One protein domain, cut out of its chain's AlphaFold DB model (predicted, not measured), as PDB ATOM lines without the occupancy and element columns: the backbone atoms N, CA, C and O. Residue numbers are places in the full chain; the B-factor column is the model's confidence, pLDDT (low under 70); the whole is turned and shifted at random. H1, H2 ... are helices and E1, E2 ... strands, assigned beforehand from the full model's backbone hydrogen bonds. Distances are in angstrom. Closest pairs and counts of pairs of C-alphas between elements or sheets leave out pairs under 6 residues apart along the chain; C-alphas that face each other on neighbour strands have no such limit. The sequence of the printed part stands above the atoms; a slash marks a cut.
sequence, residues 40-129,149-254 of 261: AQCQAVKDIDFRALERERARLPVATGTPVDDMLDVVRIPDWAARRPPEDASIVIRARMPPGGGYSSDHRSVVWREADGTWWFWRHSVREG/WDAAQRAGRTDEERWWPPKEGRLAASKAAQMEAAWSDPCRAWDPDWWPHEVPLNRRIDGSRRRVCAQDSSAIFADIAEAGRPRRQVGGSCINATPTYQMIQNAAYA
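This is residues 40 to 129 and 149 to 254 of the 261 residues of an uncharacterized protein of Brevundimonas sp (UniProt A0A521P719). A twisted sheet of six strands makes the body, with the helices H5 and H7 crossing one face and the short helix H2 crossing the other. Past the E8 end of the sheet lies a smaller part, the hairpin E5 and E6 with H1 beside E5; past E4, at the other end, the short helices H4 and H3 lead outward. The printed part has 196 residues with seven named helices and eight named strands, in the order H1 H2 E1 E2 E3 H3 H4 E4 H5 H6 E5 E6 E7 E8 H7, and its class is mixed, helices and strands. The large sheet runs E4 E3 E2 E1 E7 E8, all antiparallel. The whole is compact, with a radius of gyration of the C-alphas of 18.0 A, yet elongated, spanning 64 by 37 by 33 A.

H1, residues 50 to 59, begins with C-alpha 50 at (4.341, 11.096, -30.066) and is 14.3 A long from first to last C-alpha. H2 is residues 67 to 72. E1, residues 91 to 97, spans 19.4 A; E2, residues 106 to 113, spans 23.3 A; E3, residues 119 to 126, spans 22.8 A. After the cut come H3, residues 149 to 154, with C-alpha 149 at (-50.507, 9.504, -10.806), H4, residues 159 to 163, and E4, residues 167 to 170. H5, residues 173 to 184, is the longest helix by residues and spans 16.4 A, and H6 is residues 186 to 190. E5, residues 198 to 205, bends by 110 degrees at residue 202, and E6 is residues 208 to 212. E7, residues 220 to 226, spans 18.6 A, and E8, residues 232 to 236, spans 13.4 A. H7, residues 243 to 252, spans 14.3 A and ends with C-alpha 252 at (-21.359, 8.072, -25.699).

E1, E2 and E3 form a meander, each strand the antiparallel neighbour of the one before. N 95 of E1 and O 109 of E2 are within hydrogen-bond range at 2.8 A, and so are N 108 of E2 and O 124 of E3 at 2.8 A. N 123 and O 167 of E3 and the edge strand E4 are 2.8 A apart. On the other side of E1, N 94 and O 223 of E7 are 2.9 A apart, and in the hairpin E7 and E8, N 222 and O 234 are 2.8 A apart. H7 runs across the strands at a height over the sheet of 7.3 A; its closest C-alpha pair with E1 is Ala 95 and Ala 252, 5.3 A. H5 is on the same face, at a height of 10.0 A, also across the strands. H5 and H7 touch, closest at the C-alphas of Ala 182 and Pro 243, 4.5 A, and run opposite ways at a shallow tilt of 34.7 degrees, only just short of steep. H6 and H7 only just touch, with 3 pairs of C-alphas within 8 A, the closest being Arg 188 and Pro 243, 5.3 A. H2 is on the opposite face, over E7, at a height of 8.4 A. H4 only grazes the sheet with residues 160 to 163, and H3 is not on it. In the hairpin E5 and E6, N 201 and O 209 are 2.9 A apart; the closest C-alphas of H1 and E5 are Leu 53 and Pro 200, 6.2 A. Every O i to N i+4 pair is within hydrogen-bond range in H1, H2, H3, H4, H5 and H7; in H6 it is 0 of 1, beside 2 of 2 O i to N i+3 pairs.

The two C-alphas farthest apart are those of Trp 149 and Arg 203, 64.3 A. Residues 130 to 148 are not printed, and C-alphas 129 and 149 are 26.2 A apart across this cut. Of the links that are printed whole, H2 to E1, residues 73 to 90, is long. Residues 58 to 65, of which 58 and 59 belong to H1, stand free. The mean pLDDT of the printed part is 89.5; residues 60 to 67, 101, 215 to 217 and 238 are under 70.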
ATOM      1  N   ALA A  40       4.429   1.023 -35.404       95.44
ATOM      2  CA  ALA A  40       4.153   0.671 -36.794       95.44
ATOM      3  C   ALA A  40       3.096  -0.440 -36.960       95.44
ATOM      4  O   ALA A  40       2.481  -0.527 -38.020       95.44
ATOM      5  N   GLN A  41       2.865  -1.262 -35.928       96.00
ATOM      6  CA  GLN A  41       1.822  -2.295 -35.914       96.00
ATOM      7  C   GLN A  41       0.437  -1.722 -35.574       96.00
ATOM      8  O   GLN A  41      -0.575  -2.382 -35.787       96.00
ATOM      9  N   CYS A  42       0.374  -0.480 -35.089       95.69
ATOM     10  CA  CYS A  42      -0.849   0.165 -34.637       95.69
ATOM     11  C   CYS A  42      -1.361   1.153 -35.679       95.69
ATOM     12  O   CYS A  42      -1.013   2.335 -35.672       95.69
ATOM     13  N   GLN A  43      -2.213   0.669 -36.585       93.62
ATOM     14  CA  GLN A  43      -2.669   1.410 -37.766       93.62
ATOM     15  C   GLN A  43      -3.194   2.823 -37.458       93.62
ATOM     16  O   GLN A  43      -2.911   3.749 -38.217       93.62
ATOM     17  N   ALA A  44      -3.925   3.001 -36.353       92.00
ATOM     18  CA  ALA A  44      -4.507   4.288 -35.970       92.00
ATOM     19  C   ALA A  44      -3.460   5.355 -35.600       92.00
ATOM     20  O   ALA A  44      -3.706   6.547 -35.779       92.00
ATOM     21  N   VAL A  45      -2.292   4.924 -35.112       93.62
ATOM     22  CA  VAL A  45      -1.261   5.805 -34.544       93.62
ATOM     23  C   VAL A  45       0.097   5.690 -35.228       93.62
ATOM     24  O   VAL A  45       1.000   6.444 -34.882       93.62
ATOM     25  N   LYS A  46       0.274   4.798 -36.208       94.56
ATOM     26  CA  LYS A  46       1.568   4.516 -36.864       94.56
ATOM     27  C   LYS A  46       2.294   5.750 -37.409       94.56
ATOM     28  O   LYS A  46       3.517   5.776 -37.458       94.56
ATOM     29  N   ASP A  47       1.534   6.774 -37.792       94.00
ATOM     30  CA  ASP A  47       2.050   7.990 -38.418       94.00
ATOM     31  C   ASP A  47       2.190   9.168 -37.440       94.00
ATOM     32  O   ASP A  47       2.618  10.240 -37.854       94.00
ATOM     33  N   ILE A  48       1.851   8.996 -36.159       93.69
ATOM     34  CA  ILE A  48       1.828  10.070 -35.153       93.69
ATOM     35  C   ILE A  48       3.220  10.308 -34.563       93.69
ATOM     36  O   ILE A  48       3.886   9.374 -34.114       93.69
ATOM     37  N   ASP A  49       3.650  11.566 -34.496       95.25
ATOM     38  CA  ASP A  49       4.866  11.944 -33.770       95.25
ATOM     39  C   ASP A  49       4.545  12.141 -32.283       95.25
ATOM     40  O   ASP A  49       4.252  13.247 -31.824       95.25
ATOM     41  N   PHE A  50       4.599  11.052 -31.508       93.12
ATOM     42  CA  PHE A  50       4.341  11.096 -30.066       93.12
ATOM     43  C   PHE A  50       5.328  11.987 -29.304       93.12
ATOM     44  O   PHE A  50       4.944  12.613 -28.321       93.12
ATOM     45  N   ARG A  51       6.574  12.124 -29.778       93.38
ATOM     46  CA  ARG A  51       7.550  13.012 -29.134       93.38
ATOM     47  C   ARG A  51       7.177  14.477 -29.346       93.38
ATOM     48  O   ARG A  51       7.339  15.288 -28.439       93.38
ATOM     49  N   ALA A  52       6.724  14.847 -30.543       93.12
ATOM     50  CA  ALA A  52       6.198  16.187 -30.798       93.12
ATOM     51  C   ALA A  52       4.912  16.441 -30.015       93.12
ATOM     52  O   ALA A  52       4.800  17.497 -29.397       93.12
ATOM     53  N   LEU A  53       4.010  15.461 -29.974       90.31
ATOM     54  CA  LEU A  53       2.763  15.542 -29.221       90.31
ATOM     55  C   LEU A  53       3.017  15.800 -27.728       90.31
ATOM     56  O   LEU A  53       2.412  16.693 -27.143       90.31
ATOM     57  N   GLU A  54       3.948  15.066 -27.114       88.81
ATOM     58  CA  GLU A  54       4.347  15.269 -25.715       88.81
ATOM     59  C   GLU A  54       4.934  16.667 -25.478       88.81
ATOM     60  O   GLU A  54       4.573  17.331 -24.508       88.81
ATOM     61  N   ARG A  55       5.789  17.161 -26.387       88.31
ATOM     62  CA  ARG A  55       6.339  18.526 -26.300       88.31
ATOM     63  C   ARG A  55       5.266  19.601 -26.434       88.31
ATOM     64  O   ARG A  55       5.349  20.614 -25.747       88.31
ATOM     65  N   GLU A  56       4.305  19.422 -27.333       84.19
ATOM     66  CA  GLU A  56       3.193  20.360 -27.504       84.19
ATOM     67  C   GLU A  56       2.306  20.370 -26.253       84.19
ATOM     68  O   GLU A  56       2.014  21.444 -25.735       84.19
ATOM     69  N   ARG A  57       1.990  19.198 -25.685       79.81
ATOM     70  CA  ARG A  57       1.254  19.092 -24.413       79.81
ATOM     71  C   ARG A  57       1.983  19.766 -23.253       79.81
ATOM     72  O   ARG A  57       1.348  20.478 -22.489       79.81
ATOM     73  N   ALA A  58       3.300  19.594 -23.148       80.69
ATOM     74  CA  ALA A  58       4.106  20.219 -22.099       80.69
ATOM     75  C   ALA A  58       4.158  21.758 -22.186       80.69
ATOM     76  O   ALA A  58       4.543  22.412 -21.221       80.69
ATOM     77  N   ARG A  59       3.800  22.345 -23.337       75.12
ATOM     78  CA  ARG A  59       3.743  23.804 -23.541       75.12
ATOM     79  C   ARG A  59       2.380  24.403 -23.228       75.12
ATOM     80  O   ARG A  59       2.282  25.622 -23.109       75.12
ATOM     81  N   LEU A  60       1.336  23.581 -23.147       65.94
ATOM     82  CA  LEU A  60       0.015  24.061 -22.779       65.94
ATOM     83  C   LEU A  60      -0.001  24.321 -21.269       65.94
ATOM     84  O   LEU A  60       0.475  23.471 -20.511       65.94
ATOM     85  N   PRO A  61      -0.527  25.470 -20.810       56.62
ATOM     86  CA  PRO A  61      -0.728  25.681 -19.388       56.62
ATOM     87  C   PRO A  61      -1.611  24.549 -18.859       56.62
ATOM     88  O   PRO A  61      -2.716  24.325 -19.357       56.62
ATOM     89  N   VAL A  62      -1.102  23.807 -17.875       55.34
ATOM     90  CA  VAL A  62      -1.904  22.835 -17.131       55.34
ATOM     91  C   VAL A  62      -2.909  23.664 -16.343       55.34
ATOM     92  O   VAL A  62      -2.555  24.259 -15.328       55.34
ATOM     93  N   ALA A  63      -4.133  23.790 -16.851       48.59
ATOM     94  CA  ALA A  63      -5.208  24.387 -16.076       48.59
ATOM     95  C   ALA A  63      -5.314  23.612 -14.751       48.59
ATOM     96  O   ALA A  63      -5.355  22.380 -14.740       48.59
ATOM     97  N   THR A  64      -5.258  24.323 -13.627       37.88
ATOM     98  CA  THR A  64      -5.504  23.755 -12.300       37.88
ATOM     99  C   THR A  64      -6.971  23.344 -12.216       37.88
ATOM    100  O   THR A  64      -7.841  24.203 -12.349       37.88
ATOM    101  N   GLY A  65      -7.226  22.049 -12.005       48.19
ATOM    102  CA  GLY A  65      -8.537  21.419 -12.198       48.19
ATOM    103  C   GLY A  65      -8.683  20.930 -13.639       48.19
ATOM    104  O   GLY A  65      -8.413  21.681 -14.574       48.19
ATOM    105  N   THR A  66      -9.045  19.663 -13.851       52.25
ATOM    106  CA  THR A  66      -9.300  19.195 -15.214       52.25
ATOM    107  C   THR A  66     -10.698  19.668 -15.611       52.25
ATOM    108  O   THR A  66     -11.669  19.276 -14.970       52.25
ATOM    109  N   PRO A  67     -10.856  20.457 -16.694       66.44
ATOM    110  CA  PRO A  67     -12.180  20.819 -17.215       66.44
ATOM    111  C   PRO A  67     -13.082  19.596 -17.451       66.44
ATOM    112  O   PRO A  67     -14.299  19.705 -17.503       66.44
ATOM    113  N   VAL A  68     -12.473  18.417 -17.593       74.44
ATOM    114  CA  VAL A  68     -13.141  17.137 -17.798       74.44
ATOM    115  C   VAL A  68     -13.988  16.713 -16.596       74.44
ATOM    116  O   VAL A  68     -15.077  16.198 -16.822       74.44
ATOM    117  N   ASP A  69     -13.554  16.936 -15.350       79.31
ATOM    118  CA  ASP A  69     -14.354  16.543 -14.178       79.31
ATOM    119  C   ASP A  69     -15.649  17.348 -14.089       79.31
ATOM    120  O   ASP A  69     -16.728  16.758 -14.032       79.31
ATOM    121  N   ASP A  70     -15.560  18.674 -14.209       81.69
ATOM    122  CA  ASP A  70     -16.734  19.556 -14.247       81.69
ATOM    123  C   ASP A  70     -17.665  19.192 -15.416       81.69
ATOM    124  O   ASP A  70     -18.893  19.221 -15.308       81.69
ATOM    125  N   MET A  71     -17.089  18.797 -16.558       84.94
ATOM    126  CA  MET A  71     -17.867  18.332 -17.703       84.94
ATOM    127  C   MET A  71     -18.554  16.988 -17.452       84.94
ATOM    128  O   MET A  71     -19.619  16.756 -18.028       84.94
ATOM    129  N   LEU A  72     -17.981  16.110 -16.632       91.12
ATOM    130  CA  LEU A  72     -18.509  14.776 -16.350       91.12
ATOM    131  C   LEU A  72     -19.378  14.709 -15.090       91.12
ATOM    132  O   LEU A  72     -20.047  13.697 -14.901       91.12
ATOM    133  N   ASP A  73     -19.446  15.763 -14.278       90.25
ATOM    134  CA  ASP A  73     -20.258  15.793 -13.051       90.25
ATOM    135  C   ASP A  73     -21.763  15.596 -13.331       90.25
ATOM    136  O   ASP A  73     -22.504  14.958 -12.581       90.25
ATOM    137  N   VAL A  74     -22.220  16.038 -14.508       90.12
ATOM    138  CA  VAL A  74     -23.592  15.803 -14.991       90.12
ATOM    139  C   VAL A  74     -23.847  14.361 -15.459       90.12
ATOM    140  O   VAL A  74     -24.994  13.993 -15.724       90.12
ATOM    141  N   VAL A  75     -22.805  13.535 -15.599       95.19
ATOM    142  CA  VAL A  75     -22.892  12.140 -16.051       95.19
ATOM    143  C   VAL A  75     -23.023  11.219 -14.841       95.19
ATOM    144  O   VAL A  75     -22.049  10.668 -14.324       95.19
ATOM    145  N   ARG A  76     -24.268  11.029 -14.404       92.56
ATOM    146  CA  ARG A  76     -24.623  10.197 -13.252       92.56
ATOM    147  C   ARG A  76     -25.794   9.281 -13.575       92.56
ATOM    148  O   ARG A  76     -26.724   9.694 -14.261       92.56
ATOM    149  N   ILE A  77     -25.752   8.059 -13.048       93.81
ATOM    150  CA  ILE A  77     -26.907   7.162 -13.080       93.81
ATOM    151  C   ILE A  77     -27.827   7.571 -11.925       93.81
ATOM    152  O   ILE A  77     -27.377   7.543 -10.779       93.81
ATOM    153  N   PRO A  78     -29.082   7.961 -12.188       92.25
ATOM    154  CA  PRO A  78     -29.987   8.406 -11.140       92.25
ATOM    155  C   PRO A  78     -30.425   7.255 -10.224       92.25
ATOM    156  O   PRO A  78     -30.391   6.079 -10.603       92.25
ATOM    157  N   ASP A  79     -30.902   7.599  -9.024       90.69
ATOM    158  CA  ASP A  79     -31.308   6.637  -7.984       90.69
ATOM    159  C   ASP A  79     -32.510   5.759  -8.367       90.69
ATOM    160  O   ASP A  79     -32.694   4.668  -7.821       90.69
ATOM    161  N   TRP A  80     -33.282   6.176  -9.364       88.81
ATOM    162  CA  TRP A  80     -34.418   5.418  -9.883       88.81
ATOM    163  C   TRP A  80     -34.065   4.457 -11.030       88.81
ATOM    164  O   TRP A  80     -34.919   3.660 -11.408       88.81
ATOM    165  N   ALA A  81     -32.857   4.535 -11.608       93.12
ATOM    166  CA  ALA A  81     -32.440   3.652 -12.703       93.12
ATOM    167  C   ALA A  81     -32.528   2.176 -12.291       93.12
ATOM    168  O   ALA A  81     -32.173   1.830 -11.159       93.12
ATOM    169  N   ALA A  82     -32.957   1.298 -13.203       93.44
ATOM    170  CA  ALA A  82     -33.181  -0.109 -12.870       93.44
ATOM    171  C   ALA A  82     -31.882  -0.866 -12.552       93.44
ATOM    172  O   ALA A  82     -31.910  -1.899 -11.883       93.44
ATOM    173  N   ARG A  83     -30.740  -0.373 -13.047       95.25
ATOM    174  CA  ARG A  83     -29.433  -1.002 -12.852       95.25
ATOM    175  C   ARG A  83     -28.333   0.037 -12.673       95.25
ATOM    176  O   ARG A  83     -28.380   1.123 -13.247       95.25
ATOM    177  N   ARG A  84     -27.309  -0.335 -11.907       97.06
ATOM    178  CA  ARG A  84     -26.056   0.408 -11.725       97.06
ATOM    179  C   ARG A  84     -24.870  -0.546 -11.885       97.06
ATOM    180  O   ARG A  84     -25.065  -1.751 -11.713       97.06
ATOM    181  N   PRO A  85     -23.662  -0.037 -12.187       97.19
ATOM    182  CA  PRO A  85     -22.450  -0.829 -12.099       97.19
ATOM    183  C   PRO A  85     -22.338  -1.451 -10.704       97.19
ATOM    184  O   PRO A  85     -22.421  -0.706  -9.721       97.19
ATOM    185  N   PRO A  86     -22.181  -2.778 -10.591       96.75
ATOM    186  CA  PRO A  86     -21.845  -3.390  -9.315       96.75
ATOM    187  C   PRO A  86     -20.425  -2.981  -8.891       96.75
ATOM    188  O   PRO A  86     -19.625  -2.527  -9.711       96.75
ATOM    189  N   GLU A  87     -20.099  -3.142  -7.607       94.44
ATOM    190  CA  GLU A  87     -18.782  -2.767  -7.064       94.44
ATOM    191  C   GLU A  87     -17.620  -3.534  -7.717       94.44
ATOM    192  O   GLU A  87     -16.509  -3.016  -7.813       94.44
ATOM    193  N   ASP A  88     -17.881  -4.748  -8.202       95.00
ATOM    194  CA  ASP A  88     -16.922  -5.631  -8.866       95.00
ATOM    195  C   ASP A  88     -16.894  -5.472 -10.397       95.00
ATOM    196  O   ASP A  88     -16.262  -6.269 -11.097       95.00
ATOM    197  N   ALA A  89     -17.557  -4.445 -10.946       97.25
ATOM    198  CA  ALA A  89     -17.505  -4.158 -12.372       97.25
ATOM    199  C   ALA A  89     -16.050  -3.988 -12.837       97.25
ATOM    200  O   ALA A  89     -15.307  -3.121 -12.377       97.25
ATOM    201  N   SER A  90     -15.656  -4.810 -13.810       96.56
ATOM    202  CA  SER A  90     -14.302  -4.813 -14.367       96.56
ATOM    203  C   SER A  90     -13.944  -3.505 -15.077       96.56
ATOM    204  O   SER A  90     -12.771  -3.129 -15.127       96.56
ATOM    205  N   ILE A  91     -14.948  -2.823 -15.636       97.62
ATOM    206  CA  ILE A  91     -14.802  -1.562 -16.364       97.62
ATOM    207  C   ILE A  91     -16.038  -0.705 -16.112       97.62
ATOM    208  O   ILE A  91     -17.159  -1.193 -16.251       97.62
ATOM    209  N   VAL A  92     -15.837   0.582 -15.836       98.31
ATOM    210  CA  VAL A  92     -16.885   1.607 -15.834       98.31
ATOM    211  C   VAL A  92     -16.398   2.805 -16.639       98.31
ATOM    212  O   VAL A  92     -15.324   3.343 -16.379       98.31
ATOM    213  N   ILE A  93     -17.195   3.232 -17.613       98.25
ATOM    214  CA  ILE A  93     -16.928   4.383 -18.475       98.25
ATOM    215  C   ILE A  93     -18.056   5.385 -18.293       98.25
ATOM    216  O   ILE A  93     -19.198   5.099 -18.646       98.25
ATOM    217  N   ARG A  94     -17.736   6.573 -17.781       97.81
ATOM    218  CA  ARG A  94     -18.633   7.735 -17.810       97.81
ATOM    219  C   ARG A  94     -18.250   8.573 -19.013       97.81
ATOM    220  O   ARG A  94     -17.129   9.061 -19.046       97.81
ATOM    221  N   ALA A  95     -19.131   8.726 -19.992       97.00
ATOM    222  CA  ALA A  95     -18.840   9.476 -21.208       97.00
ATOM    223  C   ALA A  95     -19.865  10.587 -21.445       97.00
ATOM    224  O   ALA A  95     -21.072  10.394 -21.262       97.00
ATOM    225  N   ARG A  96     -19.363  11.736 -21.901       95.12
ATOM    226  CA  ARG A  96     -20.146  12.881 -22.348       95.12
ATOM    227  C   ARG A  96     -19.700  13.337 -23.726       95.12
ATOM    228  O   ARG A  96     -18.515  13.552 -23.966       95.12
ATOM    229  N   MET A  97     -20.669  13.569 -24.596       93.19
ATOM    230  CA  MET A  97     -20.490  14.359 -25.805       93.19
ATOM    231  C   MET A  97     -21.368  15.608 -25.669       93.19
ATOM    232  O   MET A  97     -22.585  15.495 -25.852       93.19
ATOM    233  N   PRO A  98     -20.796  16.761 -25.273       90.94
ATOM    234  CA  PRO A  98     -21.556  17.997 -25.159       90.94
ATOM    235  C   PRO A  98     -22.041  18.470 -26.537       90.94
ATOM    236  O   PRO A  98     -21.488  18.052 -27.559       90.94
ATOM    237  N   PRO A  99     -23.013  19.398 -26.577       88.19
ATOM    238  CA  PRO A  99     -23.398  20.064 -27.813       88.19
ATOM    239  C   PRO A  99     -22.186  20.749 -28.458       88.19
ATOM    240  O   PRO A  99     -21.405  21.422 -27.782       88.19
ATOM    241  N   GLY A 100     -22.030  20.591 -29.768       83.06
ATOM    242  CA  GLY A 100     -20.880  21.086 -30.516       83.06
ATOM    243  C   GLY A 100     -20.885  20.582 -31.955       83.06
ATOM    244  O   GLY A 100     -21.639  19.678 -32.295       83.06
ATOM    245  N   GLY A 101     -20.076  21.186 -32.830       67.25
ATOM    246  CA  GLY A 101     -19.900  20.697 -34.204       67.25
ATOM    247  C   GLY A 101     -21.199  20.534 -35.010       67.25
ATOM    248  O   GLY A 101     -21.377  19.546 -35.711       67.25
ATOM    249  N   GLY A 102     -22.159  21.447 -34.833       70.31
ATOM    250  CA  GLY A 102     -23.478  21.370 -35.474       70.31
ATOM    251  C   GLY A 102     -24.502  20.459 -34.779       70.31
ATOM    252  O   GLY A 102     -25.658  20.427 -35.196       70.31
ATOM    253  N   TYR A 103     -24.132  19.768 -33.697       75.88
ATOM    254  CA  TYR A 103     -25.039  18.949 -32.891       75.88
ATOM    255  C   TYR A 103     -25.548  19.728 -31.671       75.88
ATOM    256  O   TYR A 103     -24.768  20.245 -30.874       75.88
ATOM    257  N   SER A 104     -26.872  19.790 -31.502       85.38
ATOM    258  CA  SER A 104     -27.518  20.429 -30.343       85.38
ATOM    259  C   SER A 104     -27.701  19.496 -29.145       85.38
ATOM    260  O   SER A 104     -28.076  19.961 -28.066       85.38
ATOM    261  N   SER A 105     -27.496  18.195 -29.346       91.62
ATOM    262  CA  SER A 105     -27.737  17.166 -28.339       91.62
ATOM    263  C   SER A 105     -26.581  17.066 -27.345       91.62
ATOM    264  O   SER A 105     -25.419  17.065 -27.746       91.62
ATOM    265  N   ASP A 106     -26.897  16.925 -26.058       94.31
ATOM    266  CA  ASP A 106     -25.926  16.596 -25.003       94.31
ATOM    267  C   ASP A 106     -26.089  15.117 -24.650       94.31
ATOM    268  O   ASP A 106     -27.097  14.720 -24.060       94.31
ATOM    269  N   HIS A 107     -25.125  14.287 -25.044       95.50
ATOM    270  CA  HIS A 107     -25.160  12.855 -24.755       95.50
ATOM    271  C   HIS A 107     -24.371  12.566 -23.489       95.50
ATOM    272  O   HIS A 107     -23.168  12.805 -23.436       95.50
ATOM    273  N   ARG A 108     -25.042  12.004 -22.487       96.75
ATOM    274  CA  ARG A 108     -24.489  11.635 -21.182       96.75
ATOM    275  C   ARG A 108     -24.699  10.141 -21.000       96.75
ATOM    276  O   ARG A 108     -25.811   9.656 -21.184       96.75
ATOM    277  N   SER A 109     -23.661   9.390 -20.671       98.12
ATOM    278  CA  SER A 109     -23.757   7.929 -20.615       98.12
ATOM    279  C   SER A 109     -22.837   7.324 -19.571       98.12
ATOM    280  O   SER A 109     -21.736   7.816 -19.335       98.12
ATOM    281  N   VAL A 110     -23.286   6.224 -18.981       98.44
ATOM    282  CA  VAL A 110     -22.453   5.330 -18.187       98.44
ATOM    283  C   VAL A 110     -22.563   3.940 -18.790       98.44
ATOM    284  O   VAL A 110     -23.662   3.407 -18.922       98.44
ATOM    285  N   VAL A 111     -21.429   3.364 -19.172       98.56
ATOM    286  CA  VAL A 111     -21.321   2.004 -19.706       98.56
ATOM    287  C   VAL A 111     -20.411   1.203 -18.800       98.56
ATOM    288  O   VAL A 111     -19.358   1.693 -18.399       98.56
ATOM    289  N   TRP A 112     -20.795  -0.023 -18.472       98.62
ATOM    290  CA  TRP A 112     -19.983  -0.878 -17.616       98.62
ATOM    291  C   TRP A 112     -19.982  -2.324 -18.080       98.62
ATOM    292  O   TRP A 112     -20.905  -2.782 -18.760       98.62
ATOM    293  N   ARG A 113     -18.917  -3.023 -17.693       98.44
ATOM    294  CA  ARG A 113     -18.712  -4.448 -17.923       98.44
ATOM    295  C   ARG A 113     -18.700  -5.174 -16.591       98.44
ATOM    296  O   ARG A 113     -17.817  -4.941 -15.763       98.44
ATOM    297  N   GLU A 114     -19.653  -6.066 -16.402       97.31
ATOM    298  CA  GLU A 114     -19.753  -6.886 -15.196       97.31
ATOM    299  C   GLU A 114     -18.705  -8.010 -15.191       97.31
ATOM    300  O   GLU A 114     -18.023  -8.255 -16.191       97.31
ATOM    301  N   ALA A 115     -18.533  -8.672 -14.044       94.12
ATOM    302  CA  ALA A 115     -17.533  -9.725 -13.870       94.12
ATOM    303  C   ALA A 115     -17.748 -10.927 -14.813       94.12
ATOM    304  O   ALA A 115     -16.780 -11.547 -15.254       94.12
ATOM    305  N   ASP A 116     -19.001 -11.211 -15.183       94.56
ATOM    306  CA  ASP A 116     -19.380 -12.252 -16.149       94.56
ATOM    307  C   ASP A 116     -19.070 -11.878 -17.617       94.56
ATOM    308  O   ASP A 116     -19.214 -12.703 -18.519       94.56
ATOM    309  N   GLY A 117     -18.631 -10.640 -17.863       95.56
ATOM    310  CA  GLY A 117     -18.344 -10.092 -19.186       95.56
ATOM    311  C   GLY A 117     -19.532  -9.465 -19.910       95.56
ATOM    312  O   GLY A 117     -19.386  -9.029 -21.053       95.56
ATOM    313  N   THR A 118     -20.695  -9.369 -19.271       97.56
ATOM    314  CA  THR A 118     -21.856  -8.694 -19.847       97.56
ATOM    315  C   THR A 118     -21.684  -7.176 -19.801       97.56
ATOM    316  O   THR A 118     -21.320  -6.596 -18.776       97.56
ATOM    317  N   TRP A 119     -22.001  -6.518 -20.919       98.38
ATOM    318  CA  TRP A 119     -22.011  -5.062 -21.029       98.38
ATOM    319  C   TRP A 119     -23.407  -4.482 -20.835       98.38
ATOM    320  O   TRP A 119     -24.381  -4.924 -21.455       98.38
ATOM    321  N   TRP A 120     -23.473  -3.430 -20.032       98.50
ATOM    322  CA  TRP A 120     -24.683  -2.687 -19.712       98.50
ATOM    323  C   TRP A 120     -24.461  -1.199 -19.924       98.50
ATOM    324  O   TRP A 120     -23.326  -0.718 -19.937       98.50
ATOM    325  N   PHE A 121     -25.556  -0.468 -20.093       98.56
ATOM    326  CA  PHE A 121     -25.499   0.975 -20.209       98.56
ATOM    327  C   PHE A 121     -26.700   1.661 -19.569       98.56
ATOM    328  O   PHE A 121     -27.799   1.110 -19.476       98.56
ATOM    329  N   TRP A 122     -26.468   2.918 -19.220       98.12
ATOM    330  CA  TRP A 122     -27.464   3.952 -19.008       98.12
ATOM    331  C   TRP A 122     -27.052   5.166 -19.848       98.12
ATOM    332  O   TRP A 122     -25.875   5.530 -19.871       98.12
ATOM    333  N   ARG A 123     -27.982   5.786 -20.574       97.44
ATOM    334  CA  ARG A 123     -27.704   6.922 -21.462       97.44
ATOM    335  C   ARG A 123     -28.855   7.915 -21.482       97.44
ATOM    336  O   ARG A 123     -29.986   7.550 -21.774       97.44
ATOM    337  N   HIS A 124     -28.538   9.188 -21.306       96.56
ATOM    338  CA  HIS A 124     -29.443  10.318 -21.459       96.56
ATOM    339  C   HIS A 124     -28.955  11.209 -22.605       96.56
ATOM    340  O   HIS A 124     -27.861  11.767 -22.541       96.56
ATOM    341  N   SER A 125     -29.757  11.332 -23.662       95.25
ATOM    342  CA  SER A 125     -29.493  12.256 -24.767       95.25
ATOM    343  C   SER A 125     -30.452  13.441 -24.688       95.25
ATOM    344  O   SER A 125     -31.593  13.356 -25.138       95.25
ATOM    345  N   VAL A 126     -29.997  14.553 -24.126       93.38
ATOM    346  CA  VAL A 126     -30.816  15.763 -23.981       93.38
ATOM    347  C   VAL A 126     -30.890  16.488 -25.323       93.38
ATOM    348  O   VAL A 126     -29.869  16.612 -25.997       93.38
ATOM    349  N   ARG A 127     -32.074  16.996 -25.700       89.88
ATOM    350  CA  ARG A 127     -32.331  17.692 -26.983       89.88
ATOM    351  C   ARG A 127     -32.085  16.843 -28.236       89.88
ATOM    352  O   ARG A 127     -31.965  17.385 -29.334       89.88
ATOM    353  N   GLU A 128     -32.063  15.518 -28.092       86.69
ATOM    354  CA  GLU A 128     -32.078  14.597 -29.228       86.69
ATOM    355  C   GLU A 128     -33.520  14.436 -29.728       86.69
ATOM    356  O   GLU A 128     -34.303  13.657 -29.190       86.69
ATOM    357  N   GLY A 129     -33.875  15.207 -30.759       86.69
ATOM    358  CA  GLY A 129     -35.220  15.203 -31.337       86.69
ATOM    359  C   GLY A 129     -36.251  16.006 -30.527       86.69
ATOM    360  O   GLY A 129     -35.897  16.691 -29.559       86.69
ATOM    361  N   TRP A 149     -51.125  10.075  -9.616       89.06
ATOM    362  CA  TRP A 149     -50.507   9.504 -10.806       89.06
ATOM    363  C   TRP A 149     -49.494  10.469 -11.435       89.06
ATOM    364  O   TRP A 149     -48.356  10.072 -11.676       89.06
ATOM    365  N   ASP A 150     -49.850  11.744 -11.614       87.00
ATOM    366  CA  ASP A 150     -48.942  12.777 -12.127       87.00
ATOM    367  C   ASP A 150     -47.709  12.943 -11.232       87.00
ATOM    368  O   ASP A 150     -46.580  13.039 -11.725       87.00
ATOM    369  N   ALA A 151     -47.907  12.958  -9.911       87.25
ATOM    370  CA  ALA A 151     -46.815  13.014  -8.948       87.25
ATOM    371  C   ALA A 151     -45.901  11.785  -9.070       87.25
ATOM    372  O   ALA A 151     -44.680  11.938  -9.082       87.25
ATOM    373  N   ALA A 152     -46.470  10.587  -9.241       85.69
ATOM    374  CA  ALA A 152     -45.712   9.355  -9.436       85.69
ATOM    375  C   ALA A 152     -44.916   9.350 -10.753       85.69
ATOM    376  O   ALA A 152     -43.757   8.940 -10.755       85.69
ATOM    377  N   GLN A 153     -45.475   9.866 -11.856       81.88
ATOM    378  CA  GLN A 153     -44.752   9.991 -13.134       81.88
ATOM    379  C   GLN A 153     -43.552  10.950 -13.046       81.88
ATOM    380  O   GLN A 153     -42.579  10.811 -13.792       81.88
ATOM    381  N   ARG A 154     -43.619  11.941 -12.150       82.06
ATOM    382  CA  ARG A 154     -42.574  12.962 -11.958       82.06
ATOM    383  C   ARG A 154     -41.590  12.625 -10.839       82.06
ATOM    384  O   ARG A 154     -40.536  13.255 -10.763       82.06
ATOM    385  N   ALA A 155     -41.922  11.670  -9.974       83.88
ATOM    386  CA  ALA A 155     -41.148  11.363  -8.782       83.88
ATOM    387  C   ALA A 155     -39.700  10.985  -9.134       83.88
ATOM    388  O   ALA A 155     -39.446  10.070  -9.915       83.88
ATOM    389  N   GLY A 156     -38.745  11.721  -8.561       78.81
ATOM    390  CA  GLY A 156     -37.311  11.469  -8.732       78.81
ATOM    391  C   GLY A 156     -36.735  11.812 -10.110       78.81
ATOM    392  O   GLY A 156     -35.549  11.568 -10.321       78.81
ATOM    393  N   ARG A 157     -37.522  12.382 -11.036       88.06
ATOM    394  CA  ARG A 157     -37.079  12.725 -12.400       88.06
ATOM    395  C   ARG A 157     -36.975  14.231 -12.611       88.06
ATOM    396  O   ARG A 157     -37.919  14.979 -12.348       88.06
ATOM    397  N   THR A 158     -35.853  14.665 -13.168       90.00
ATOM    398  CA  THR A 158     -35.640  16.039 -13.638       90.00
ATOM    399  C   THR A 158     -36.524  16.363 -14.842       90.00
ATOM    400  O   THR A 158     -37.016  15.474 -15.534       90.00
ATOM    401  N   ASP A 159     -36.718  17.649 -15.121       88.94
ATOM    402  CA  ASP A 159     -37.468  18.106 -16.294       88.94
ATOM    403  C   ASP A 159     -36.856  17.579 -17.598       88.94
ATOM    404  O   ASP A 159     -37.587  17.100 -18.461       88.94
ATOM    405  N   GLU A 160     -35.523  17.597 -17.713       91.25
ATOM    406  CA  GLU A 160     -34.809  17.058 -18.877       91.25
ATOM    407  C   GLU A 160     -35.133  15.580 -19.102       91.25
ATOM    408  O   GLU A 160     -35.501  15.213 -20.210       91.25
ATOM    409  N   GLU A 161     -35.091  14.753 -18.054       91.00
ATOM    410  CA  GLU A 161     -35.392  13.317 -18.154       91.00
ATOM    411  C   GLU A 161     -36.863  13.036 -18.481       91.00
ATOM    412  O   GLU A 161     -37.195  11.960 -18.971       91.00
ATOM    413  N   ARG A 162     -37.777  13.972 -18.204       89.06
ATOM    414  CA  ARG A 162     -39.184  13.824 -18.604       89.06
ATOM    415  C   ARG A 162     -39.379  14.153 -20.079       89.06
ATOM    416  O   ARG A 162     -40.136  13.462 -20.754       89.06
ATOM    417  N   TRP A 163     -38.689  15.175 -20.578       91.19
ATOM    418  CA  TRP A 163     -38.767  15.589 -21.979       91.19
ATOM    419  C   TRP A 163     -37.905  14.730 -22.910       91.19
ATOM    420  O   TRP A 163     -38.292  14.501 -24.047       91.19
ATOM    421  N   TRP A 164     -36.777  14.203 -22.444       93.12
ATOM    422  CA  TRP A 164     -35.917  13.277 -23.183       93.12
ATOM    423  C   TRP A 164     -35.567  12.079 -22.295       93.12
ATOM    424  O   TRP A 164     -34.474  12.020 -21.735       93.12
ATOM    425  N   PRO A 165     -36.486  11.107 -22.143       92.19
ATOM    426  CA  PRO A 165     -36.270   9.962 -21.268       92.19
ATOM    427  C   PRO A 165     -34.966   9.222 -21.580       92.19
ATOM    428  O   PRO A 165     -34.706   8.907 -22.749       92.19
ATOM    429  N   PRO A 166     -34.136   8.922 -20.565       94.25
ATOM    430  CA  PRO A 166     -32.929   8.152 -20.785       94.25
ATOM    431  C   PRO A 166     -33.273   6.708 -21.159       94.25
ATOM    432  O   PRO A 166     -34.364   6.196 -20.899       94.25
ATOM    433  N   LYS A 167     -32.305   6.051 -21.783       95.31
ATOM    434  CA  LYS A 167     -32.351   4.657 -22.208       95.31
ATOM    435  C   LYS A 167     -31.375   3.860 -21.361       95.31
ATOM    436  O   LYS A 167     -30.266   4.317 -21.098       95.31
ATOM    437  N   GLU A 168     -31.762   2.654 -20.987       96.31
ATOM    438  CA  GLU A 168     -30.917   1.747 -20.219       96.31
ATOM    439  C   GLU A 168     -31.147   0.301 -20.646       96.31
ATOM    440  O   GLU A 168     -32.142  -0.018 -21.303       96.31
ATOM    441  N   GLY A 169     -30.212  -0.570 -20.283       97.00
ATOM    442  CA  GLY A 169     -30.327  -2.001 -20.511       97.00
ATOM    443  C   GLY A 169     -29.008  -2.636 -20.915       97.00
ATOM    444  O   GLY A 169     -27.925  -2.083 -20.705       97.00
ATOM    445  N   ARG A 170     -29.107  -3.835 -21.486       97.62
ATOM    446  CA  ARG A 170     -27.949  -4.543 -22.026       97.62
ATOM    447  C   ARG A 170     -27.464  -3.821 -23.277       97.62
ATOM    448  O   ARG A 170     -28.273  -3.437 -24.121       97.62
ATOM    449  N   LEU A 171     -26.154  -3.641 -23.393       97.94
ATOM    450  CA  LEU A 171     -25.560  -3.047 -24.584       97.94
ATOM    451  C   LEU A 171     -25.800  -3.968 -25.790       97.94
ATOM    452  O   LEU A 171     -25.656  -5.186 -25.668       97.94
ATOM    453  N   ALA A 172     -26.155  -3.386 -26.939       97.44
ATOM    454  CA  ALA A 172     -26.363  -4.117 -28.187       97.44
ATOM    455  C   ALA A 172     -25.176  -5.041 -28.481       97.44
ATOM    456  O   ALA A 172     -24.023  -4.635 -28.299       97.44
ATOM    457  N   ALA A 173     -25.431  -6.251 -28.983       96.38
ATOM    458  CA  ALA A 173     -24.378  -7.256 -29.163       96.38
ATOM    459  C   ALA A 173     -23.210  -6.748 -30.032       96.38
ATOM    460  O   ALA A 173     -22.040  -6.964 -29.711       96.38
ATOM    461  N   SER A 174     -23.517  -6.000 -31.096       96.44
ATOM    462  CA  SER A 174     -22.508  -5.387 -31.971       96.44
ATOM    463  C   SER A 174     -21.663  -4.330 -31.251       96.44
ATOM    464  O   SER A 174     -20.451  -4.269 -31.453       96.44
ATOM    465  N   LYS A 175     -22.272  -3.526 -30.372       96.75
ATOM    466  CA  LYS A 175     -21.577  -2.519 -29.563       96.75
ATOM    467  C   LYS A 175     -20.743  -3.153 -28.459       96.75
ATOM    468  O   LYS A 175     -19.607  -2.736 -28.267       96.75
ATOM    469  N   ALA A 176     -21.253  -4.187 -27.795       97.94
ATOM    470  CA  ALA A 176     -20.489  -4.962 -26.823       97.94
ATOM    471  C   ALA A 176     -19.238  -5.582 -27.465       97.94
ATOM    472  O   ALA A 176     -18.141  -5.428 -26.936       97.94
ATOM    473  N   ALA A 177     -19.363  -6.176 -28.657       97.88
ATOM    474  CA  ALA A 177     -18.215  -6.705 -29.393       97.88
ATOM    475  C   ALA A 177     -17.191  -5.613 -29.765       97.88
ATOM    476  O   ALA A 177     -15.988  -5.832 -29.646       97.88
ATOM    477  N   GLN A 178     -17.649  -4.424 -30.175       97.00
ATOM    478  CA  GLN A 178     -16.762  -3.282 -30.447       97.00
ATOM    479  C   GLN A 178     -16.044  -2.792 -29.179       97.00
ATOM    480  O   GLN A 178     -14.863  -2.456 -29.245       97.00
ATOM    481  N   MET A 179     -16.729  -2.777 -28.031       97.56
ATOM    482  CA  MET A 179     -16.140  -2.430 -26.734       97.56
ATOM    483  C   MET A 179     -15.071  -3.440 -26.314       97.56
ATOM    484  O   MET A 179     -13.973  -3.032 -25.948       97.56
ATOM    485  N   GLU A 180     -15.354  -4.739 -26.427       97.44
ATOM    486  CA  GLU A 180     -14.396  -5.814 -26.137       97.44
ATOM    487  C   GLU A 180     -13.167  -5.750 -27.048       97.44
ATOM    488  O   GLU A 180     -12.031  -5.813 -26.572       97.44
ATOM    489  N   ALA A 181     -13.370  -5.566 -28.357       97.12
ATOM    490  CA  ALA A 181     -12.276  -5.449 -29.317       97.12
ATOM    491  C   ALA A 181     -11.379  -4.242 -29.004       97.12
ATOM    492  O   ALA A 181     -10.161  -4.372 -28.958       97.12
ATOM    493  N   ALA A 182     -11.973  -3.080 -28.727       96.38
ATOM    494  CA  ALA A 182     -11.220  -1.877 -28.393       96.38
ATOM    495  C   ALA A 182     -10.523  -1.970 -27.021       96.38
ATOM    496  O   ALA A 182      -9.409  -1.477 -26.849       96.38
ATOM    497  N   TRP A 183     -11.149  -2.621 -26.040       95.38
ATOM    498  CA  TRP A 183     -10.569  -2.815 -24.711       95.38
ATOM    499  C   TRP A 183      -9.370  -3.773 -24.725       95.38
ATOM    500  O   TRP A 183      -8.357  -3.504 -24.064       95.38
ATOM    501  N   SER A 184      -9.476  -4.858 -25.495       95.00
ATOM    502  CA  SER A 184      -8.441  -5.890 -25.624       95.00
ATOM    503  C   SER A 184      -7.325  -5.544 -26.619       95.00
ATOM    504  O   SER A 184      -6.299  -6.225 -26.630       95.00
ATOM    505  N   ASP A 185      -7.472  -4.479 -27.414       95.62
ATOM    506  CA  ASP A 185      -6.450  -4.055 -28.370       95.62
ATOM    507  C   ASP A 185      -5.173  -3.554 -27.648       95.62
ATOM    508  O   ASP A 185      -5.211  -2.540 -26.933       95.62
ATOM    509  N   PRO A 186      -4.003  -4.200 -27.842       94.81
ATOM    510  CA  PRO A 186      -2.751  -3.773 -27.216       94.81
ATOM    511  C   PRO A 186      -2.269  -2.400 -27.706       94.81
ATOM    512  O   PRO A 186      -1.517  -1.717 -27.002       94.81
ATOM    513  N   CYS A 187      -2.711  -1.944 -28.882       95.62
ATOM    514  CA  CYS A 187      -2.395  -0.619 -29.407       95.62
ATOM    515  C   CYS A 187      -2.991   0.514 -28.574       95.62
ATOM    516  O   CYS A 187      -2.490   1.636 -28.646       95.62
ATOM    517  N   ARG A 188      -3.954   0.218 -27.694       93.38
ATOM    518  CA  ARG A 188      -4.471   1.155 -26.692       93.38
ATOM    519  C   ARG A 188      -3.387   1.719 -25.772       93.38
ATOM    520  O   ARG A 188      -3.533   2.812 -25.234       93.38
ATOM    521  N   ALA A 189      -2.269   1.008 -25.608       92.94
ATOM    522  CA  ALA A 189      -1.118   1.492 -24.849       92.94
ATOM    523  C   ALA A 189      -0.442   2.732 -25.472       92.94
ATOM    524  O   ALA A 189       0.349   3.387 -24.788       92.94
ATOM    525  N   TRP A 190      -0.710   3.042 -26.747       93.50
ATOM    526  CA  TRP A 190      -0.262   4.270 -27.412       93.50
ATOM    527  C   TRP A 190      -1.213   5.449 -27.220       93.50
ATOM    528  O   TRP A 190      -0.815   6.580 -27.489       93.50
ATOM    529  N   ASP A 191      -2.439   5.215 -26.762       92.06
ATOM    530  CA  ASP A 191      -3.437   6.273 -26.703       92.06
ATOM    531  C   ASP A 191      -3.127   7.240 -25.553       92.06
ATOM    532  O   ASP A 191      -3.112   6.828 -24.382       92.06
ATOM    533  N   PRO A 192      -2.898   8.531 -25.852       89.56
ATOM    534  CA  PRO A 192      -2.802   9.547 -24.829       89.56
ATOM    535  C   PRO A 192      -4.167   9.710 -24.161       89.56
ATOM    536  O   PRO A 192      -5.205   9.373 -24.725       89.56
ATOM    537  N   ASP A 193      -4.164  10.291 -22.968       88.56
ATOM    538  CA  ASP A 193      -5.406  10.697 -22.314       88.56
ATOM    539  C   ASP A 193      -6.160  11.726 -23.165       88.56
ATOM    540  O   ASP A 193      -7.353  11.597 -23.403       88.56
ATOM    541  N   TRP A 194      -5.450  12.712 -23.711       85.19
ATOM    542  CA  TRP A 194      -6.058  13.781 -24.492       85.19
ATOM    543  C   TRP A 194      -5.468  13.873 -25.896       85.19
ATOM    544  O   TRP A 194      -4.253  14.036 -26.057       85.19
ATOM    545  N   TRP A 195      -6.339  13.822 -26.904       86.00
ATOM    546  CA  TRP A 195      -5.987  14.125 -28.289       86.00
ATOM    547  C   TRP A 195      -6.200  15.616 -28.585       86.00
ATOM    548  O   TRP A 195      -7.327  16.102 -28.472       86.00
ATOM    549  N   PRO A 196      -5.152  16.361 -28.983       81.75
ATOM    550  CA  PRO A 196      -5.286  17.766 -29.348       81.75
ATOM    551  C   PRO A 196      -5.989  17.947 -30.699       81.75
ATOM    552  O   PRO A 196      -6.121  17.009 -31.487       81.75
ATOM    553  N   HIS A 197      -6.368  19.198 -30.982       81.25
ATOM    554  CA  HIS A 197      -6.970  19.578 -32.261       81.25
ATOM    555  C   HIS A 197      -6.010  19.427 -33.462       81.25
ATOM    556  O   HIS A 197      -6.413  19.168 -34.594       81.25
ATOM    557  N   GLU A 198      -4.711  19.582 -33.227       87.06
ATOM    558  CA  GLU A 198      -3.683  19.340 -34.233       87.06
ATOM    559  C   GLU A 198      -2.799  18.200 -33.757       87.06
ATOM    560  O   GLU A 198      -2.145  18.309 -32.723       87.06
ATOM    561  N   VAL A 199      -2.773  17.100 -34.506       90.19
ATOM    562  CA  VAL A 199      -1.934  15.949 -34.178       90.19
ATOM    563  C   VAL A 199      -0.695  15.957 -35.072       90.19
ATOM    564  O   VAL A 199      -0.833  15.851 -36.298       90.19
ATOM    565  N   PRO A 200       0.516  16.074 -34.501       93.25
ATOM    566  CA  PRO A 200       1.746  16.062 -35.277       93.25
ATOM    567  C   PRO A 200       2.015  14.672 -35.866       93.25
ATOM    568  O   PRO A 200       1.752  13.643 -35.240       93.25
ATOM    569  N   LEU A 201       2.552  14.646 -37.085       94.75
ATOM    570  CA  LEU A 201       2.809  13.428 -37.848       94.75
ATOM    571  C   LEU A 201       4.307  13.244 -38.132       94.75
ATOM    572  O   LEU A 201       5.005  14.195 -38.486       94.75
ATOM    573  N   ASN A 202       4.777  11.995 -38.084       94.31
ATOM    574  CA  ASN A 202       6.147  11.602 -38.444       94.31
ATOM    575  C   ASN A 202       6.444  11.803 -39.940       94.31
ATOM    576  O   ASN A 202       7.597  11.955 -40.346       94.31
ATOM    577  N   ARG A 203       5.406  11.799 -40.782       92.19
ATOM    578  CA  ARG A 203       5.498  12.017 -42.232       92.19
ATOM    579  C   ARG A 203       4.363  12.902 -42.727       92.19
ATOM    580  O   ARG A 203       3.373  13.098 -42.028       92.19
ATOM    581  N   ARG A 204       4.504  13.435 -43.943       92.38
ATOM    582  CA  ARG A 204       3.415  14.185 -44.575       92.38
ATOM    583  C   ARG A 204       2.301  13.231 -45.010       92.38
ATOM    584  O   ARG A 204       2.587  12.216 -45.639       92.38
ATOM    585  N   ILE A 205       1.062  13.594 -44.705       87.56
ATOM    586  CA  ILE A 205      -0.165  12.987 -45.233       87.56
ATOM    587  C   ILE A 205      -0.957  14.137 -45.853       87.56
ATOM    588  O   ILE A 205      -1.091  15.184 -45.221       87.56
ATOM    589  N   ASP A 206      -1.365  13.993 -47.114       88.44
ATOM    590  CA  ASP A 206      -2.064  15.038 -47.881       88.44
ATOM    591  C   ASP A 206      -1.335  16.393 -47.857       88.44
ATOM    592  O   ASP A 206      -1.908  17.462 -47.673       88.44
ATOM    593  N   GLY A 207      -0.003  16.340 -47.974       92.00
ATOM    594  CA  GLY A 207       0.865  17.518 -47.959       92.00
ATOM    595  C   GLY A 207       1.126  18.121 -46.572       92.00
ATOM    596  O   GLY A 207       2.052  18.923 -46.446       92.00
ATOM    597  N   SER A 208       0.427  17.704 -45.516       92.19
ATOM    598  CA  SER A 208       0.561  18.265 -44.165       92.19
ATOM    599  C   SER A 208       1.365  17.368 -43.218       92.19
ATOM    600  O   SER A 208       1.243  16.147 -43.248       92.19
ATOM    601  N   ARG A 209       2.174  17.969 -42.331       94.31
ATOM    602  CA  ARG A 209       2.795  17.280 -41.171       94.31
ATOM    603  C   ARG A 209       1.909  17.296 -39.922       94.31
ATOM    604  O   ARG A 209       2.353  16.925 -38.838       94.31
ATOM    605  N   ARG A 210       0.673  17.755 -40.070       91.69
ATOM    606  CA  ARG A 210      -0.324  17.820 -39.013       91.69
ATOM    607  C   ARG A 210      -1.639  17.281 -39.528       91.69
ATOM    608  O   ARG A 210      -2.086  17.660 -40.609       91.69
ATOM    609  N   ARG A 211      -2.264  16.422 -38.737       88.50
ATOM    610  CA  ARG A 211      -3.664  16.066 -38.920       88.50
ATOM    611  C   ARG A 211      -4.500  17.050 -38.113       88.50
ATOM    612  O   ARG A 211      -4.338  17.120 -36.899       88.50
ATOM    613  N   VAL A 212      -5.358  17.797 -38.795       85.62
ATOM    614  CA  VAL A 212      -6.290  18.756 -38.188       85.62
ATOM    615  C   VAL A 212      -7.666  18.106 -38.111       85.62
ATOM    616  O   VAL A 212      -8.051  17.362 -39.016       85.62
ATOM    617  N   CYS A 213      -8.396  18.340 -37.027       78.62
ATOM    618  CA  CYS A 213      -9.758  17.823 -36.881       78.62
ATOM    619  C   CYS A 213     -10.713  18.565 -37.805       78.62
ATOM    620  O   CYS A 213     -10.528  19.748 -38.085       78.62
ATOM    621  N   ALA A 214     -11.787  17.892 -38.215       76.56
ATOM    622  CA  ALA A 214     -12.898  18.587 -38.846       76.56
ATOM    623  C   ALA A 214     -13.420  19.685 -37.902       76.56
ATOM    624  O   ALA A 214     -13.571  19.441 -36.700       76.56
ATOM    625  N   GLN A 215     -13.683  20.881 -38.436       65.81
ATOM    626  CA  GLN A 215     -14.165  22.023 -37.646       65.81
ATOM    627  C   GLN A 215     -15.496  21.718 -36.943       65.81
ATOM    628  O   GLN A 215     -15.710  22.172 -35.823       65.81
ATOM    629  N   ASP A 216     -16.318  20.851 -37.540       64.69
ATOM    630  CA  ASP A 216     -17.623  20.445 -37.012       64.69
ATOM    631  C   ASP A 216     -17.572  19.149 -36.180       64.69
ATOM    632  O   ASP A 216     -18.567  18.443 -36.028       64.69
ATOM    633  N   SER A 217     -16.410  18.777 -35.640       66.25
ATOM    634  CA  SER A 217     -16.315  17.591 -34.779       66.25
ATOM    635  C   SER A 217     -16.767  17.898 -33.347       66.25
ATOM    636  O   SER A 217     -16.269  18.820 -32.701       66.25
ATOM    637  N   SER A 218     -17.699  17.099 -32.820       77.69
ATOM    638  CA  SER A 218     -17.967  17.075 -31.378       77.69
ATOM    639  C   SER A 218     -16.831  16.354 -30.659       77.69
ATOM    640  O   SER A 218     -16.401  15.278 -31.080       77.69
ATOM    641  N   ALA A 219     -16.344  16.937 -29.566       87.19
ATOM    642  CA  ALA A 219     -15.417  16.250 -28.677       87.19
ATOM    643  C   ALA A 219     -16.181  15.271 -27.782       87.19
ATOM    644  O   ALA A 219     -17.258  15.589 -27.284       87.19
ATOM    645  N   ILE A 220     -15.609  14.092 -27.563       91.00
ATOM    646  CA  ILE A 220     -16.098  13.134 -26.575       91.00
ATOM    647  C   ILE A 220     -15.117  13.140 -25.416       91.00
ATOM    648  O   ILE A 220     -13.905  13.014 -25.604       91.00
ATOM    649  N   PHE A 221     -15.665  13.287 -24.221       92.88
ATOM    650  CA  PHE A 221     -14.954  13.259 -22.958       92.88
ATOM    651  C   PHE A 221     -15.400  12.023 -22.212       92.88
ATOM    652  O   PHE A 221     -16.587  11.689 -22.215       92.88
ATOM    653  N   ALA A 222     -14.475  11.345 -21.559       95.50
ATOM    654  CA  ALA A 222     -14.843  10.252 -20.700       95.50
ATOM    655  C   ALA A 222     -13.891  10.098 -19.537       95.50
ATOM    656  O   ALA A 222     -12.779  10.613 -19.510       95.50
ATOM    657  N   ASP A 223     -14.353   9.319 -18.591       95.88
ATOM    658  CA  ASP A 223     -13.605   8.893 -17.445       95.88
ATOM    659  C   ASP A 223     -13.774   7.380 -17.325       95.88
ATOM    660  O   ASP A 223     -14.892   6.857 -17.302       95.88
ATOM    661  N   ILE A 224     -12.640   6.687 -17.353       96.50
ATOM    662  CA  ILE A 224     -12.537   5.237 -17.464       96.50
ATOM    663  C   ILE A 224     -11.917   4.708 -16.174       96.50
ATOM    664  O   ILE A 224     -10.772   5.025 -15.840       96.50
ATOM    665  N   ALA A 225     -12.666   3.869 -15.469       96.69
ATOM    666  CA  ALA A 225     -12.178   3.054 -14.368       96.69
ATOM    667  C   ALA A 225     -12.079   1.598 -14.838       96.69
ATOM    668  O   ALA A 225     -13.068   1.031 -15.295       96.69
ATOM    669  N   GLU A 226     -10.893   1.000 -14.731       95.50
ATOM    670  CA  GLU A 226     -10.640  -0.414 -15.032       95.50
ATOM    671  C   GLU A 226     -10.083  -1.092 -13.780       95.50
ATOM    672  O   GLU A 226      -9.207  -0.538 -13.109       95.50
ATOM    673  N   ALA A 227     -10.554  -2.301 -13.479       92.19
ATOM    674  CA  ALA A 227     -10.052  -3.080 -12.355       92.19
ATOM    675  C   ALA A 227      -8.526  -3.259 -12.452       92.19
ATOM    676  O   ALA A 227      -7.985  -3.662 -13.483       92.19
ATOM    677  N   GLY A 228      -7.819  -2.931 -11.367       90.25
ATOM    678  CA  GLY A 228      -6.360  -3.043 -11.292       90.25
ATOM    679  C   GLY A 228      -5.574  -1.968 -12.056       90.25
ATOM    680  O   GLY A 228      -4.352  -2.086 -12.151       90.25
ATOM    681  N   ARG A 229      -6.219  -0.919 -12.589       90.25
ATOM    682  CA  ARG A 229      -5.535   0.200 -13.263       90.25
ATOM    683  C   ARG A 229      -5.939   1.551 -12.666       90.25
ATOM    684  O   ARG A 229      -7.058   1.694 -12.179       90.25
ATOM    685  N   PRO A 230      -5.059   2.568 -12.724       91.94
ATOM    686  CA  PRO A 230      -5.444   3.929 -12.378       91.94
ATOM    687  C   PRO A 230      -6.598   4.415 -13.255       91.94
ATOM    688  O   PRO A 230      -6.625   4.150 -14.460       91.94
ATOM    689  N   ARG A 231      -7.520   5.159 -12.644       92.44
ATOM    690  CA  ARG A 231      -8.594   5.854 -13.352       92.44
ATOM    691  C   ARG A 231      -7.997   6.845 -14.355       92.44
ATOM    692  O   ARG A 231      -7.020   7.524 -14.035       92.44
ATOM    693  N   ARG A 232      -8.567   6.923 -15.558       91.50
ATOM    694  CA  ARG A 232      -8.100   7.814 -16.630       91.50
ATOM    695  C   ARG A 232      -9.231   8.702 -17.117       91.50
ATOM    696  O   ARG A 232     -10.253   8.197 -17.572       91.50
ATOM    697  N   GLN A 233      -9.001  10.006 -17.106       91.94
ATOM    698  CA  GLN A 233      -9.806  10.949 -17.872       91.94
ATOM    699  C   GLN A 233      -9.250  11.014 -19.281       91.94
ATOM    700  O   GLN A 233      -8.049  11.196 -19.464       91.94
ATOM    701  N   VAL A 234     -10.116  10.851 -20.268       91.38
ATOM    702  CA  VAL A 234      -9.727  10.808 -21.667       91.38
ATOM    703  C   VAL A 234     -10.631  11.679 -22.525       91.38
ATOM    704  O   VAL A 234     -11.773  11.966 -22.166       91.38
ATOM    705  N   GLY A 235     -10.149  12.068 -23.698       88.81
ATOM    706  CA  GLY A 235     -11.020  12.641 -24.708       88.81
ATOM    707  C   GLY A 235     -10.328  13.076 -25.985       88.81
ATOM    708  O   GLY A 235      -9.106  13.002 -26.147       88.81
ATOM    709  N   GLY A 236     -11.156  13.500 -26.928       85.75
ATOM    710  CA  GLY A 236     -10.721  13.970 -28.233       85.75
ATOM    711  C   GLY A 236     -11.894  14.205 -29.174       85.75
ATOM    712  O   GLY A 236     -13.032  13.865 -28.863       85.75
ATOM    713  N   SER A 237     -11.602  14.761 -30.347       78.44
ATOM    714  CA  SER A 237     -12.590  15.018 -31.406       78.44
ATOM    715  C   SER A 237     -12.175  14.484 -32.790       78.44
ATOM    716  O   SER A 237     -12.955  14.535 -33.735       78.44
ATOM    717  N   CYS A 238     -10.950  13.960 -32.936       69.81
ATOM    718  CA  CYS A 238     -10.267  13.905 -34.243       69.81
ATOM    719  C   CYS A 238      -9.771  12.521 -34.639       69.81
ATOM    720  O   CYS A 238      -9.866  12.127 -35.800       69.81
ATOM    721  N   ILE A 239      -9.189  11.788 -33.689       74.75
ATOM    722  CA  ILE A 239      -8.669  10.448 -33.949       74.75
ATOM    723  C   ILE A 239      -9.703   9.445 -33.492       74.75
ATOM    724  O   ILE A 239      -9.655   8.935 -32.376       74.75
ATOM    725  N   ASN A 240     -10.626   9.152 -34.402       79.38
ATOM    726  CA  ASN A 240     -11.696   8.209 -34.140       79.38
ATOM    727  C   ASN A 240     -11.263   6.740 -34.217       79.38
ATOM    728  O   ASN A 240     -11.960   5.883 -33.699       79.38
ATOM    729  N   ALA A 241     -10.120   6.434 -34.831       87.75
ATOM    730  CA  ALA A 241      -9.682   5.058 -35.058       87.75
ATOM    731  C   ALA A 241      -8.884   4.438 -33.895       87.75
ATOM    732  O   ALA A 241      -8.533   3.263 -33.971       87.75
ATOM    733  N   THR A 242      -8.547   5.204 -32.850       93.62
ATOM    734  CA  THR A 242      -7.795   4.657 -31.707       93.62
ATOM    735  C   THR A 242      -8.692   3.802 -30.813       93.62
ATOM    736  O   THR A 242      -9.870   4.139 -30.660       93.62
ATOM    737  N   PRO A 243      -8.172   2.731 -30.188       95.56
ATOM    738  CA  PRO A 243      -8.991   1.870 -29.338       95.56
ATOM    739  C   PRO A 243      -9.669   2.621 -28.182       95.56
ATOM    740  O   PRO A 243     -10.871   2.482 -27.976       95.56
ATOM    741  N   THR A 244      -8.957   3.502 -27.475       95.19
ATOM    742  CA  THR A 244      -9.543   4.319 -26.396       95.19
ATOM    743  C   THR A 244     -10.648   5.226 -26.926       95.19
ATOM    744  O   THR A 244     -11.702   5.327 -26.301       95.19
ATOM    745  N   TYR A 245     -10.458   5.853 -28.094       93.69
ATOM    746  CA  TYR A 245     -11.515   6.677 -28.676       93.69
ATOM    747  C   TYR A 245     -12.740   5.840 -29.058       93.69
ATOM    748  O   TYR A 245     -13.871   6.232 -28.782       93.69
ATOM    749  N   GLN A 246     -12.532   4.670 -29.663       95.19
ATOM    750  CA  GLN A 246     -13.616   3.744 -29.990       95.19
ATOM    751  C   GLN A 246     -14.404   3.345 -28.737       95.19
ATOM    752  O   GLN A 246     -15.632   3.354 -28.774       95.19
ATOM    753  N   MET A 247     -13.734   3.077 -27.609       96.50
ATOM    754  CA  MET A 247     -14.412   2.807 -26.336       96.50
ATOM    755  C   MET A 247     -15.312   3.976 -25.907       96.50
ATOM    756  O   MET A 247     -16.492   3.772 -25.631       96.50
ATOM    757  N   ILE A 248     -14.796   5.209 -25.887       95.69
ATOM    758  CA  ILE A 248     -15.580   6.363 -25.409       95.69
ATOM    759  C   ILE A 248     -16.673   6.776 -26.395       95.69
ATOM    760  O   ILE A 248     -17.739   7.214 -25.973       95.69
ATOM    761  N   GLN A 249     -16.452   6.588 -27.696       94.81
ATOM    762  CA  GLN A 249     -17.462   6.818 -28.722       94.81
ATOM    763  C   GLN A 249     -18.595   5.798 -28.607       94.81
ATOM    764  O   GLN A 249     -19.769   6.167 -28.642       94.81
ATOM    765  N   ASN A 250     -18.263   4.519 -28.429       96.44
ATOM    766  CA  ASN A 250     -19.262   3.479 -28.209       96.44
ATOM    767  C   ASN A 250     -20.018   3.676 -26.895       96.44
ATOM    768  O   ASN A 250     -21.216   3.399 -26.862       96.44
ATOM    769  N   ALA A 251     -19.365   4.213 -25.862       97.38
ATOM    770  CA  ALA A 251     -20.033   4.604 -24.629       97.38
ATOM    771  C   ALA A 251     -21.002   5.781 -24.842       97.38
ATOM    772  O   ALA A 251     -22.187   5.655 -24.543       97.38
ATOM    773  N   ALA A 252     -20.541   6.880 -25.448       95.38
ATOM    774  CA  ALA A 252     -21.359   8.072 -25.699       95.38
ATOM    775  C   ALA A 252     -22.617   7.773 -26.535       95.38
ATOM    776  O   ALA A 252     -23.691   8.326 -26.283       95.38
ATOM    777  N   TYR A 253     -22.497   6.860 -27.504       94.62
ATOM    778  CA  TYR A 253     -23.597   6.398 -28.352       94.62
ATOM    779  C   TYR A 253     -24.166   5.038 -27.933       94.62
ATOM    780  O   TYR A 253     -24.736   4.331 -28.770       94.62
ATOM    781  N   ALA A 254     -24.035   4.659 -26.660       97.00
ATOM    782  CA  ALA A 254     -24.550   3.390 -26.163       97.00
ATOM    783  C   ALA A 254     -26.044   3.216 -26.479       97.00
ATOM    784  O   ALA A 254     -26.844   4.159 -26.428       97.00
TER     785      ALA A 254